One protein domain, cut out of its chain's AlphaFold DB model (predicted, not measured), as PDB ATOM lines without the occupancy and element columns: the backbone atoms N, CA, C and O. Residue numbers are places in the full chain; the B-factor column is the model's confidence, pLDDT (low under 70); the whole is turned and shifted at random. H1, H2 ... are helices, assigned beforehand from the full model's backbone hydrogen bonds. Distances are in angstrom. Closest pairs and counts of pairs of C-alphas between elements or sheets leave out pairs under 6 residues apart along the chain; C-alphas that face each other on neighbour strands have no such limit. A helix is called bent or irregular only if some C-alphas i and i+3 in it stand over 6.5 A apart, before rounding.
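This is residues 2 to 73 and 896 to 923 of the 1045 residues of the protein "DUF3367 domain-containing protein" of Actinobacteria bacterium (UniProt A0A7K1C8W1). The bent helix H4 and the long helix H5 make a V: the arm H4b and the first part of H5 run side by side, then the arm H4a and the rest of H5 spread apart as two legs, and H1 packs on both of them. H3 folds back beside the leg H4a and meets it near residue 41, while H2 is away from the V, touching no helix, and little H6 makes a corner with the last part of H5. The printed part has 100 residues with six named helices, H1 to H6 in that order, and no named strand; the class is all helix. It is only just loose, close to compact, with a radius of gyration of the C-alphas of 15.7 A and spans of 48 by 34 by 20 A.

H1, residues 2 to 10, touches H5, residues 896 to 916, which takes part with residues 908 to 915 alone; the closest C-alphas, of Ala 2 and Ala 911, are 4.6 A apart, at a steep tilt of 41 degrees, opposite ways. H2, residues 16 to 22, and H3, residues 24 to 35, meet only through their link. H4, residues 41 to 72, was assigned as one helix by its hydrogen bonds but is bent: C-alphas 58 and 61 are 7.3 A apart. Its arms H4a, residues 41 to 58, and H4b, residues 61 to 72, stand at a steep tilt of 69 degrees, only just short of about perpendicular. H1 touches H4a at a steep tilt of 44 degrees, the same way, closest at the C-alphas of Leu 9 and Met 58, 5.6 A. H3 and H4a form a helical hairpin at a shallow tilt of 20 degrees; they only just touch, with 3 pairs of C-alphas within 8 A, closest at Val 34 and Ile 41, 6.1 A. H4b touches H5 at a shallow tilt of 13 degrees, opposite ways, the closest C-alphas being those of Trp 61 and Gly 900, 4.1 A. H4a touches H5 at a steep tilt of 60 degrees, opposite ways, closest at the C-alphas of Met 58 and Ser 904, 4.8 A. The helix packing is part aligned, part crossed: 2 of 5 touching pairs with a tilt are shallow. H6, residues 918 to 921, and H5 touch only at the corner, and only just, with 3 pairs of C-alphas within 8 A, closest at Val 914 and Leu 920, 5.7 A. Every O i to N i+4 pair is within hydrogen-bond range in H1, H2, H3, H4a and H5, and 6 of 8 are in H4b; H6 is too short for one.

H1 begins at C-alpha 2, (54.521, 48.302, 12.831). H3 is 15.6 A long, H4a 25.3 A and H4b 16.9 A. H5 is 30.4 A long, from C-alpha 896 at (35.938, 64.963, 14.705) to C-alpha 916 at (63.724, 52.664, 15.334).

The C-alphas farthest apart, of Arg 37 and His 72, are 47.7 A apart. Residues 74 to 895 are not printed, and C-alphas 73 and 896 are 14.5 A apart across the cut. The links printed whole are tight. Residues 20 to 25, of which 20 to 22 belong to H2, stand free. The mean pLDDT of the printed part is 86.9, and residues 918 to 923 are under 70.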
ATOM      1  N   ALA A   2      54.112  46.937  13.206       86.62
ATOM      2  CA  ALA A   2      54.521  48.302  12.831       86.62
ATOM      3  C   ALA A   2      54.648  48.518  11.307       86.62
ATOM      4  O   ALA A   2      54.112  49.483  10.784       86.62
ATOM      5  N   VAL A   3      55.265  47.576  10.578       90.31
ATOM      6  CA  VAL A   3      55.313  47.612   9.100       90.31
ATOM      7  C   VAL A   3      53.911  47.573   8.484       90.31
ATOM      8  O   VAL A   3      53.616  48.359   7.598       90.31
ATOM      9  N   PHE A   4      53.032  46.700   8.983       88.00
ATOM     10  CA  PHE A   4      51.645  46.609   8.516       88.00
ATOM     11  C   PHE A   4      50.889  47.925   8.735       88.00
ATOM     12  O   PHE A   4      50.210  48.390   7.835       88.00
ATOM     13  N   ALA A   5      51.063  48.557   9.896       88.94
ATOM     14  CA  ALA A   5      50.446  49.838  10.205       88.94
ATOM     15  C   ALA A   5      50.859  50.934   9.206       88.94
ATOM     16  O   ALA A   5      50.003  51.648   8.698       88.94
ATOM     17  N   LEU A   6      52.150  51.015   8.864       90.69
ATOM     18  CA  LEU A   6      52.647  51.965   7.862       90.69
ATOM     19  C   LEU A   6      52.183  51.624   6.435       90.69
ATOM     20  O   LEU A   6      51.951  52.529   5.639       90.69
ATOM     21  N   LEU A   7      52.006  50.339   6.109       89.62
ATOM     22  CA  LEU A   7      51.408  49.923   4.835       89.62
ATOM     23  C   LEU A   7      49.944  50.369   4.724       89.62
ATOM     24  O   LEU A   7      49.564  50.910   3.696       89.62
ATOM     25  N   ILE A   8      49.147  50.222   5.787       88.38
ATOM     26  CA  ILE A   8      47.765  50.731   5.807       88.38
ATOM     27  C   ILE A   8      47.729  52.260   5.744       88.38
ATOM     28  O   ILE A   8      46.913  52.831   5.031       88.38
ATOM     29  N   LEU A   9      48.623  52.948   6.458       89.50
ATOM     30  CA  LEU A   9      48.690  54.407   6.375       89.50
ATOM     31  C   LEU A   9      49.013  54.875   4.945       89.50
ATOM     32  O   LEU A   9      48.423  55.839   4.465       89.50
ATOM     33  N   SER A  10      49.929  54.180   4.263       88.69
ATOM     34  CA  SER A  10      50.349  54.511   2.895       88.69
ATOM     35  C   SER A  10      49.364  54.092   1.804       88.69
ATOM     36  O   SER A  10      49.439  54.643   0.712       88.69
ATOM     37  N   SER A  11      48.417  53.182   2.073       83.19
ATOM     38  CA  SER A  11      47.384  52.823   1.090       83.19
ATOM     39  C   SER A  11      46.351  53.933   0.852       83.19
ATOM     40  O   SER A  11      45.587  53.849  -0.105       83.19
ATOM     41  N   GLY A  12      46.340  54.978   1.688       79.94
ATOM     42  CA  GLY A  12      45.459  56.138   1.546       79.94
ATOM     43  C   GLY A  12      43.997  55.861   1.918       79.94
ATOM     44  O   GLY A  12      43.618  54.740   2.250       79.94
ATOM     45  N   GLY A  13      43.187  56.922   1.894       80.12
ATOM     46  CA  GLY A  13      41.749  56.899   2.204       80.12
ATOM     47  C   GLY A  13      40.856  57.358   1.050       80.12
ATOM     48  O   GLY A  13      39.690  57.650   1.279       80.12
ATOM     49  N   LEU A  14      41.399  57.451  -0.172       79.50
ATOM     50  CA  LEU A  14      40.677  57.966  -1.344       79.50
ATOM     51  C   LEU A  14      39.483  57.084  -1.728       79.50
ATOM     52  O   LEU A  14      38.458  57.585  -2.168       79.50
ATOM     53  N   ASN A  15      39.611  55.763  -1.560       78.38
ATOM     54  CA  ASN A  15      38.568  54.815  -1.931       78.38
ATOM     55  C   ASN A  15      38.477  53.668  -0.918       78.38
ATOM     56  O   ASN A  15      39.213  52.682  -0.993       78.38
ATOM     57  N   ALA A  16      37.562  53.799   0.044       79.56
ATOM     58  CA  ALA A  16      37.369  52.800   1.092       79.56
ATOM     59  C   ALA A  16      36.946  51.430   0.526       79.56
ATOM     60  O   ALA A  16      37.439  50.399   0.986       79.56
ATOM     61  N   THR A  17      36.103  51.404  -0.515       78.75
ATOM     62  CA  THR A  17      35.675  50.163  -1.176       78.75
ATOM     63  C   THR A  17      36.861  49.383  -1.728       78.75
ATOM     64  O   THR A  17      36.925  48.172  -1.536       78.75
ATOM     65  N   ALA A  18      37.822  50.053  -2.376       81.94
ATOM     66  CA  ALA A  18      39.001  49.391  -2.933       81.94
ATOM     67  C   ALA A  18      39.782  48.606  -1.861       81.94
ATOM     68  O   ALA A  18      40.214  47.484  -2.115       81.94
ATOM     69  N   LEU A  19      39.898  49.147  -0.640       80.88
ATOM     70  CA  LEU A  19      40.526  48.454   0.492       80.88
ATOM     71  C   LEU A  19      39.701  47.254   0.979       80.88
ATOM     72  O   LEU A  19      40.267  46.219   1.340       80.88
ATOM     73  N   LEU A  20      38.371  47.371   0.976       81.56
ATOM     74  CA  LEU A  20      37.466  46.301   1.399       81.56
ATOM     75  C   LEU A  20      37.483  45.115   0.426       81.56
ATOM     76  O   LEU A  20      37.596  43.970   0.864       81.56
ATOM     77  N   VAL A  21      37.437  45.363  -0.885       84.94
ATOM     78  CA  VAL A  21      37.367  44.286  -1.893       84.94
ATOM     79  C   VAL A  21      38.675  43.505  -2.048       84.94
ATOM     80  O   VAL A  21      38.651  42.370  -2.517       84.94
ATOM     81  N   ILE A  22      39.813  44.055  -1.601       85.00
ATOM     82  CA  ILE A  22      41.102  43.336  -1.553       85.00
ATOM     83  C   ILE A  22      41.373  42.653  -0.202       85.00
ATOM     84  O   ILE A  22      42.280  41.819  -0.105       85.00
ATOM     85  N   ALA A  23      40.572  42.929   0.835       84.19
ATOM     86  CA  ALA A  23      40.666  42.274   2.143       84.19
ATOM     87  C   ALA A  23      40.623  40.727   2.104       84.19
ATOM     88  O   ALA A  23      41.258  40.103   2.966       84.19
ATOM     89  N   PRO A  24      39.981  40.058   1.120       89.19
ATOM     90  CA  PRO A  24      40.071  38.609   0.981       89.19
ATOM     91  C   PRO A  24      41.503  38.067   0.857       89.19
ATOM     92  O   PRO A  24      41.735  36.926   1.251       89.19
ATOM     93  N   ALA A  25      42.486  38.841   0.376       89.94
ATOM     94  CA  ALA A  25      43.874  38.378   0.269       89.94
ATOM     95  C   ALA A  25      44.508  38.009   1.628       89.94
ATOM     96  O   ALA A  25      44.890  36.847   1.815       89.94
ATOM     97  N   PRO A  26      44.632  38.928   2.609       86.88
ATOM     98  CA  PRO A  26      45.158  38.573   3.926       86.88
ATOM     99  C   PRO A  26      44.280  37.545   4.655       86.88
ATOM    100  O   PRO A  26      44.815  36.668   5.337       86.88
ATOM    101  N   VAL A  27      42.953  37.588   4.471       87.06
ATOM    102  CA  VAL A  27      42.029  36.597   5.047       87.06
ATOM    103  C   VAL A  27      42.312  35.197   4.501       87.06
ATOM    104  O   VAL A  27      42.424  34.258   5.286       87.06
ATOM    105  N   ALA A  28      42.518  35.048   3.190       88.19
ATOM    106  CA  ALA A  28      42.834  33.768   2.560       88.19
ATOM    107  C   ALA A  28      44.107  33.135   3.142       88.19
ATOM    108  O   ALA A  28      44.144  31.925   3.365       88.19
ATOM    109  N   VAL A  29      45.129  33.942   3.443       88.75
ATOM    110  CA  VAL A  29      46.378  33.475   4.071       88.75
ATOM    111  C   VAL A  29      46.145  33.009   5.512       88.75
ATOM    112  O   VAL A  29      46.646  31.953   5.901       88.75
ATOM    113  N   ILE A  30      45.377  33.760   6.308       86.88
ATOM    114  CA  ILE A  30      45.080  33.408   7.706       86.88
ATOM    115  C   ILE A  30      44.205  32.153   7.779       86.88
ATOM    116  O   ILE A  30      44.520  31.230   8.532       86.88
ATOM    117  N   VAL A  31      43.134  32.097   6.982       85.19
ATOM    118  CA  VAL A  31      42.211  30.953   6.915       85.19
ATOM    119  C   VAL A  31      42.964  29.686   6.538       85.19
ATOM    120  O   VAL A  31      42.810  28.656   7.190       85.19
ATOM    121  N   ASP A  32      43.831  29.761   5.534       84.88
ATOM    122  CA  ASP A  32      44.651  28.626   5.144       84.88
ATOM    123  C   ASP A  32      45.659  28.217   6.247       84.88
ATOM    124  O   ASP A  32      45.847  27.020   6.497       84.88
ATOM    125  N   ALA A  33      46.273  29.172   6.955       85.38
ATOM    126  CA  ALA A  33      47.183  28.875   8.063       85.38
ATOM    127  C   ALA A  33      46.471  28.154   9.225       85.38
ATOM    128  O   ALA A  33      47.039  27.227   9.816       85.38
ATOM    129  N   VAL A  34      45.223  28.540   9.515       83.69
ATOM    130  CA  VAL A  34      44.343  27.869  10.485       83.69
ATOM    131  C   VAL A  34      43.945  26.482   9.997       83.69
ATOM    132  O   VAL A  34      44.048  25.517  10.752       83.69
ATOM    133  N   TRP A  35      43.539  26.354   8.731       82.19
ATOM    134  CA  TRP A  35      43.153  25.071   8.142       82.19
ATOM    135  C   TRP A  35      44.306  24.066   8.231       82.19
ATOM    136  O   TRP A  35      44.124  22.918   8.636       82.19
ATOM    137  N   ARG A  36      45.534  24.512   7.965       80.00
ATOM    138  CA  ARG A  36      46.742  23.690   8.111       80.00
ATOM    139  C   ARG A  36      47.197  23.471   9.552       80.00
ATOM    140  O   ARG A  36      48.237  22.849   9.754       80.00
ATOM    141  N   ARG A  37      46.466  23.997  10.540       79.81
ATOM    142  CA  ARG A  37      46.814  23.980  11.969       79.81
ATOM    143  C   ARG A  37      48.216  24.533  12.264       79.81
ATOM    144  O   ARG A  37      48.774  24.246  13.316       79.81
ATOM    145  N   LYS A  38      48.777  25.363  11.369       81.31
ATOM    146  CA  LYS A  38      50.036  26.094  11.611       81.31
ATOM    147  C   LYS A  38      49.844  27.178  12.671       81.31
ATOM    148  O   LYS A  38      50.794  27.583  13.330       81.31
ATOM    149  N   VAL A  39      48.609  27.659  12.802       84.56
ATOM    150  CA  VAL A  39      48.190  28.679  13.758       84.56
ATOM    151  C   VAL A  39      46.893  28.206  14.414       84.56
ATOM    152  O   VAL A  39      45.999  27.703  13.733       84.56
ATOM    153  N   SER A  40      46.779  28.350  15.737       86.50
ATOM    154  CA  SER A  40      45.528  28.043  16.443       86.50
ATOM    155  C   SER A  40      44.420  29.031  16.050       86.50
ATOM    156  O   SER A  40      44.710  30.192  15.757       86.50
ATOM    157  N   ILE A  41      43.145  28.623  16.104       84.00
ATOM    158  CA  ILE A  41      42.003  29.528  15.849       84.00
ATOM    159  C   ILE A  41      42.082  30.758  16.763       84.00
ATOM    160  O   ILE A  41      41.906  31.883  16.307       84.00
ATOM    161  N   ARG A  42      42.438  30.562  18.040       84.50
ATOM    162  CA  ARG A  42      42.624  31.659  18.998       84.50
ATOM    163  C   ARG A  42      43.704  32.637  18.538       84.50
ATOM    164  O   ARG A  42      43.476  33.840  18.557       84.50
ATOM    165  N   SER A  43      44.866  32.137  18.122       86.00
ATOM    166  CA  SER A  43      45.956  32.975  17.615       86.00
ATOM    167  C   SER A  43      45.540  33.723  16.350       86.00
ATOM    168  O   SER A  43      45.817  34.910  16.247       86.00
ATOM    169  N   ALA A  44      44.825  33.071  15.432       86.06
ATOM    170  CA  ALA A  44      44.317  33.703  14.222       86.06
ATOM    171  C   ALA A  44      43.295  34.807  14.522       86.06
ATOM    172  O   ALA A  44      43.409  35.894  13.961       86.06
ATOM    173  N   LEU A  45      42.358  34.577  15.447       88.38
ATOM    174  CA  LEU A  45      41.398  35.590  15.894       88.38
ATOM    175  C   LEU A  45      42.102  36.771  16.567       88.38
ATOM    176  O   LEU A  45      41.813  37.914  16.236       88.38
ATOM    177  N   VAL A  46      43.072  36.514  17.450       89.00
ATOM    178  CA  VAL A  46      43.859  37.573  18.105       89.00
ATOM    179  C   VAL A  46      44.680  38.361  17.086       89.00
ATOM    180  O   VAL A  46      44.674  39.588  17.117       89.00
ATOM    181  N   THR A  47      45.369  37.691  16.160       87.12
ATOM    182  CA  THR A  47      46.118  38.364  15.090       87.12
ATOM    183  C   THR A  47      45.187  39.202  14.221       87.12
ATOM    184  O   THR A  47      45.487  40.366  13.982       87.12
ATOM    185  N   THR A  48      44.045  38.653  13.811       88.75
ATOM    186  CA  THR A  48      43.048  39.370  13.005       88.75
ATOM    187  C   THR A  48      42.496  40.577  13.757       88.75
ATOM    188  O   THR A  48      42.446  41.660  13.190       88.75
ATOM    189  N   ALA A  49      42.172  40.440  15.045       90.19
ATOM    190  CA  ALA A  49      41.698  41.543  15.878       90.19
ATOM    191  C   ALA A  49      42.755  42.647  16.031       90.19
ATOM    192  O   ALA A  49      42.437  43.825  15.896       90.19
ATOM    193  N   ILE A  50      44.025  42.288  16.250       90.25
ATOM    194  CA  ILE A  50      45.128  43.254  16.352       90.25
ATOM    195  C   ILE A  50      45.345  43.977  15.016       90.25
ATOM    196  O   ILE A  50      45.504  45.197  15.000       90.25
ATOM    197  N   LEU A  51      45.360  43.245  13.896       89.12
ATOM    198  CA  LEU A  51      45.503  43.830  12.561       89.12
ATOM    199  C   LEU A  51      44.305  44.721  12.219       89.12
ATOM    200  O   LEU A  51      44.507  45.835  11.743       89.12
ATOM    201  N   GLY A  52      43.084  44.285  12.526       89.44
ATOM    202  CA  GLY A  52      41.858  45.058  12.341       89.44
ATOM    203  C   GLY A  52      41.865  46.347  13.159       89.44
ATOM    204  O   GLY A  52      41.731  47.426  12.593       89.44
ATOM    205  N   ALA A  53      42.143  46.266  14.463       92.62
ATOM    206  CA  ALA A  53      42.253  47.443  15.328       92.62
ATOM    207  C   ALA A  53      43.346  48.414  14.852       92.62
ATOM    208  O   ALA A  53      43.141  49.625  14.841       92.62
ATOM    209  N   THR A  54      44.491  47.889  14.404       91.25
ATOM    210  CA  THR A  54      45.573  48.708  13.833       91.25
ATOM    211  C   THR A  54      45.141  49.379  12.531       91.25
ATOM    212  O   THR A  54      45.465  50.543  12.318       91.25
ATOM    213  N   THR A  55      44.397  48.668  11.681       90.50
ATOM    214  CA  THR A  55      43.865  49.192  10.415       90.50
ATOM    215  C   THR A  55      42.900  50.339  10.677       90.50
ATOM    216  O   THR A  55      43.074  51.411  10.106       90.50
ATOM    217  N   VAL A  56      41.942  50.146  11.592       92.12
ATOM    218  CA  VAL A  56      40.978  51.180  11.997       92.12
ATOM    219  C   VAL A  56      41.706  52.393  12.565       92.12
ATOM    220  O   VAL A  56      41.479  53.499  12.096       92.12
ATOM    221  N   ALA A  57      42.638  52.198  13.501       94.06
ATOM    222  CA  ALA A  57      43.346  53.307  14.136       94.06
ATOM    223  C   ALA A  57      44.233  54.111  13.159       94.06
ATOM    224  O   ALA A  57      44.328  55.337  13.255       94.06
ATOM    225  N   MET A  58      44.867  53.435  12.194       93.19
ATOM    226  CA  MET A  58      45.618  54.081  11.105       93.19
ATOM    227  C   MET A  58      44.718  54.807  10.108       93.19
ATOM    228  O   MET A  58      45.158  55.755   9.469       93.19
ATOM    229  N   SER A  59      43.465  54.371   9.998       93.19
ATOM    230  CA  SER A  59      42.471  54.906   9.070       93.19
ATOM    231  C   SER A  59      41.583  55.989   9.684       93.19
ATOM    232  O   SER A  59      40.821  56.626   8.962       93.19
ATOM    233  N   THR A  60      41.662  56.233  11.000       94.06
ATOM    234  CA  THR A  60      40.774  57.173  11.708       94.06
ATOM    235  C   THR A  60      40.787  58.578  11.105       94.06
ATOM    236  O   THR A  60      39.749  59.234  11.102       94.06
ATOM    237  N   TRP A  61      41.921  59.044  10.568       93.38
ATOM    238  CA  TRP A  61      42.020  60.370   9.947       93.38
ATOM    239  C   TRP A  61      41.061  60.556   8.762       93.38
ATOM    240  O   TRP A  61      40.411  61.595   8.679       93.38
ATOM    241  N   TRP A  62      40.923  59.553   7.887       93.06
ATOM    242  CA  TRP A  62      40.006  59.615   6.746       93.06
ATOM    243  C   TRP A  62      38.621  59.065   7.086       93.06
ATOM    244  O   TRP A  62      37.639  59.572   6.561       93.06
ATOM    245  N   LEU A  63      38.501  58.106   8.016       93.25
ATOM    246  CA  LEU A  63      37.200  57.639   8.520       93.25
ATOM    247  C   LEU A  63      36.414  58.773   9.192       93.25
ATOM    248  O   LEU A  63      35.200  58.852   9.040       93.25
ATOM    249  N   ALA A  64      37.102  59.665   9.911       94.62
ATOM    250  CA  ALA A  64      36.500  60.872  10.466       94.62
ATOM    251  C   ALA A  64      35.977  61.800   9.359       94.62
ATOM    252  O   ALA A  64      34.847  62.268   9.450       94.62
ATOM    253  N   GLY A  65      36.769  62.023   8.303       92.00
ATOM    254  CA  GLY A  65      36.343  62.787   7.128       92.00
ATOM    255  C   GLY A  65      35.134  62.160   6.430       92.00
ATOM    256  O   GLY A  65      34.157  62.851   6.178       92.00
ATOM    257  N   LEU A  66      35.150  60.841   6.219       90.25
ATOM    258  CA  LEU A  66      34.041  60.087   5.632       90.25
ATOM    259  C   LEU A  66      32.763  60.188   6.477       90.25
ATOM    260  O   LEU A  66      31.679  60.351   5.930       90.25
ATOM    261  N   ALA A  67      32.878  60.134   7.806       92.69
ATOM    262  CA  ALA A  67      31.739  60.303   8.706       92.69
ATOM    263  C   ALA A  67      31.160  61.727   8.673       92.69
ATOM    264  O   ALA A  67      29.951  61.893   8.821       92.69
ATOM    265  N   VAL A  68      32.006  62.749   8.486       93.12
ATOM    266  CA  VAL A  68      31.554  64.133   8.277       93.12
ATOM    267  C   VAL A  68      30.880  64.270   6.912       93.12
ATOM    268  O   VAL A  68      29.756  64.761   6.858       93.12
ATOM    269  N   GLN A  69      31.508  63.779   5.839       89.75
ATOM    270  CA  GLN A  69      30.954  63.806   4.481       89.75
ATOM    271  C   GLN A  69      29.604  63.086   4.409       89.75
ATOM    272  O   GLN A  69      28.657  63.636   3.874       89.75
ATOM    273  N   GLY A  70      29.477  61.898   5.004       88.50
ATOM    274  CA  GLY A  70      28.224  61.137   4.983       88.50
ATOM    275  C   GLY A  70      27.072  61.767   5.776       88.50
ATOM    276  O   GLY A  70      25.947  61.301   5.657       88.50
ATOM    277  N   ARG A  71      27.333  62.787   6.608       90.25
ATOM    278  CA  ARG A  71      26.302  63.503   7.387       90.25
ATOM    279  C   ARG A  71      26.020  64.912   6.886       90.25
ATOM    280  O   ARG A  71      24.916  65.406   7.074       90.25
ATOM    281  N   HIS A  72      27.039  65.576   6.352       90.25
ATOM    282  CA  HIS A  72      27.001  67.002   6.032       90.25
ATOM    283  C   HIS A  72      27.428  67.309   4.594       90.25
ATOM    284  O   HIS A  72      27.305  68.449   4.170       90.25
ATOM    285  N   GLY A  73      27.980  66.347   3.857       87.31
ATOM    286  CA  GLY A  73      28.357  66.513   2.454       87.31
ATOM    287  C   GLY A  73      27.285  65.980   1.505       87.31
ATOM    288  O   GLY A  73      26.318  65.352   1.934       87.31
ATOM    289  N   LEU A 896      35.819  66.399  14.963       95.38
ATOM    290  CA  LEU A 896      35.938  64.963  14.705       95.38
ATOM    291  C   LEU A 896      37.166  64.652  13.840       95.38
ATOM    292  O   LEU A 896      37.909  63.716  14.133       95.38
ATOM    293  N   VAL A 897      37.417  65.480  12.824       94.75
ATOM    294  CA  VAL A 897      38.581  65.350  11.936       94.75
ATOM    295  C   VAL A 897      39.884  65.517  12.718       94.75
ATOM    296  O   VAL A 897      40.791  64.695  12.582       94.75
ATOM    297  N   TRP A 898      39.971  66.519  13.602       95.62
ATOM    298  CA  TRP A 898      41.157  66.709  14.443       95.62
ATOM    299  C   TRP A 898      41.437  65.517  15.359       95.62
ATOM    300  O   TRP A 898      42.591  65.104  15.483       95.62
ATOM    301  N   VAL A 899      40.396  64.928  15.958       96.56
ATOM    302  CA  VAL A 899      40.539  63.700  16.756       96.56
ATOM    303  C   VAL A 899      41.045  62.548  15.885       96.56
ATOM    304  O   VAL A 899      41.979  61.854  16.284       96.56
ATOM    305  N   GLY A 900      40.486  62.370  14.685       96.19
ATOM    306  CA  GLY A 900      40.914  61.326  13.755       96.19
ATOM    307  C   GLY A 900      42.387  61.445  13.362       96.19
ATOM    308  O   GLY A 900      43.132  60.468  13.464       96.19
ATOM    309  N   ILE A 901      42.827  62.654  13.003       95.75
ATOM    310  CA  ILE A 901      44.232  62.953  12.691       95.75
ATOM    311  C   ILE A 901      45.131  62.665  13.897       95.75
ATOM    312  O   ILE A 901      46.154  61.995  13.751       95.75
ATOM    313  N   ALA A 902      44.754  63.126  15.094       97.44
ATOM    314  CA  ALA A 902      45.547  62.924  16.303       97.44
ATOM    315  C   ALA A 902      45.731  61.432  16.626       97.44
ATOM    316  O   ALA A 902      46.846  60.998  16.919       97.44
ATOM    317  N   VAL A 903      44.664  60.631  16.521       96.44
ATOM    318  CA  VAL A 903      44.725  59.177  16.729       96.44
ATOM    319  C   VAL A 903      45.681  58.529  15.729       96.44
ATOM    320  O   VAL A 903      46.612  57.837  16.144       96.44
ATOM    321  N   SER A 904      45.516  58.779  14.428       95.31
ATOM    322  CA  SER A 904      46.378  58.168  13.409       95.31
ATOM    323  C   SER A 904      47.842  58.611  13.547       95.31
ATOM    324  O   SER A 904      48.749  57.784  13.414       95.31
ATOM    325  N   LEU A 905      48.097  59.873  13.910       96.19
ATOM    326  CA  LEU A 905      49.445  60.385  14.171       96.19
ATOM    327  C   LEU A 905      50.103  59.684  15.368       96.19
ATOM    328  O   LEU A 905      51.250  59.246  15.268       96.19
ATOM    329  N   LEU A 906      49.383  59.524  16.481       96.56
ATOM    330  CA  LEU A 906      49.897  58.845  17.675       96.56
ATOM    331  C   LEU A 906      50.287  57.393  17.382       96.56
ATOM    332  O   LEU A 906      51.363  56.943  17.788       96.56
ATOM    333  N   VAL A 907      49.457  56.662  16.636       94.69
ATOM    334  CA  VAL A 907      49.776  55.278  16.258       94.69
ATOM    335  C   VAL A 907      50.947  55.242  15.264       94.69
ATOM    336  O   VAL A 907      51.787  54.343  15.339       94.69
ATOM    337  N   THR A 908      51.060  56.231  14.369       95.00
ATOM    338  CA  THR A 908      52.178  56.343  13.415       95.00
ATOM    339  C   THR A 908      53.498  56.540  14.151       95.00
ATOM    340  O   THR A 908      54.459  55.804  13.919       95.00
ATOM    341  N   LEU A 909      53.528  57.467  15.111       95.88
ATOM    342  CA  LEU A 909      54.684  57.701  15.972       95.88
ATOM    343  C   LEU A 909      55.058  56.437  16.756       95.88
ATOM    344  O   LEU A 909      56.229  56.056  16.784       95.88
ATOM    345  N   ALA A 910      54.078  55.728  17.324       93.12
ATOM    346  CA  ALA A 910      54.322  54.466  18.018       93.12
ATOM    347  C   ALA A 910      54.937  53.399  17.090       93.12
ATOM    348  O   ALA A 910      55.896  52.721  17.472       93.12
ATOM    349  N   ALA A 911      54.441  53.269  15.854       92.00
ATOM    350  CA  ALA A 911      54.991  52.346  14.863       92.00
ATOM    351  C   ALA A 911      56.444  52.696  14.493       92.00
ATOM    352  O   ALA A 911      57.298  51.804  14.455       92.00
ATOM    353  N   LEU A 912      56.749  53.982  14.292       93.19
ATOM    354  CA  LEU A 912      58.103  54.460  14.002       93.19
ATOM    355  C   LEU A 912      59.062  54.215  15.175       93.19
ATOM    356  O   LEU A 912      60.166  53.713  14.962       93.19
ATOM    357  N   VAL A 913      58.635  54.464  16.416       92.50
ATOM    358  CA  VAL A 913      59.433  54.174  17.621       92.50
ATOM    359  C   VAL A 913      59.744  52.679  17.730       92.50
ATOM    360  O   VAL A 913      60.891  52.305  17.995       92.50
ATOM    361  N   VAL A 914      58.765  51.803  17.476       87.94
ATOM    362  CA  VAL A 914      58.973  50.342  17.457       87.94
ATOM    363  C   VAL A 914      59.985  49.935  16.380       87.94
ATOM    364  O   VAL A 914      60.803  49.044  16.612       87.94
ATOM    365  N   LEU A 915      59.969  50.587  15.214       87.00
ATOM    366  CA  LEU A 915      60.915  50.303  14.132       87.00
ATOM    367  C   LEU A 915      62.319  50.856  14.394       87.00
ATOM    368  O   LEU A 915      63.284  50.195  14.013       87.00
ATOM    369  N   ALA A 916      62.445  52.017  15.037       85.81
ATOM    370  CA  ALA A 916      63.724  52.664  15.334       85.81
ATOM    371  C   ALA A 916      64.445  52.032  16.537       85.81
ATOM    372  O   ALA A 916      65.675  51.978  16.595       85.81
ATOM    373  N   SER A 917      63.699  51.505  17.506       83.06
ATOM    374  CA  SER A 917      64.277  50.940  18.723       83.06
ATOM    375  C   SER A 917      64.751  49.494  18.516       83.06
ATOM    376  O   SER A 917      63.995  48.521  18.547       83.06
ATOM    377  N   GLY A 918      66.071  49.322  18.394       67.31
ATOM    378  CA  GLY A 918      66.715  48.008  18.269       67.31
ATOM    379  C   GLY A 918      66.377  47.020  19.399       67.31
ATOM    380  O   GLY A 918      66.428  45.810  19.187       67.31
ATOM    381  N   ARG A 919      65.985  47.511  20.588       62.16
ATOM    382  CA  ARG A 919      65.509  46.688  21.717       62.16
ATOM    383  C   ARG A 919      64.083  46.156  21.515       62.16
ATOM    384  O   ARG A 919      63.839  45.003  21.858       62.16
ATOM    385  N   LEU A 920      63.173  46.937  20.919       59.12
ATOM    386  CA  LEU A 920      61.813  46.479  20.594       59.12
ATOM    387  C   LEU A 920      61.798  45.607  19.327       59.12
ATOM    388  O   LEU A 920      61.030  44.651  19.273       59.12
ATOM    389  N   ARG A 921      62.726  45.824  18.378       57.91
ATOM    390  CA  ARG A 921      62.994  44.888  17.262       57.91
ATOM    391  C   ARG A 921      63.482  43.507  17.725       57.91
ATOM    392  O   ARG A 921      63.238  42.517  17.042       57.91
ATOM    393  N   ARG A 922      64.203  43.429  18.854       49.47
ATOM    394  CA  ARG A 922      64.870  42.203  19.345       49.47
ATOM    395  C   ARG A 922      63.998  41.279  20.193       49.47
ATOM    396  O   ARG A 922      64.455  40.174  20.495       49.47
ATOM    397  N   ARG A 923      62.759  41.650  20.548       49.06
ATOM    398  CA  ARG A 923      61.793  40.664  21.063       49.06
ATOM    399  C   ARG A 923      61.384  39.764  19.899       49.06
ATOM    400  O   ARG A 923      60.430  40.041  19.183       49.06
TER     401      ARG A 923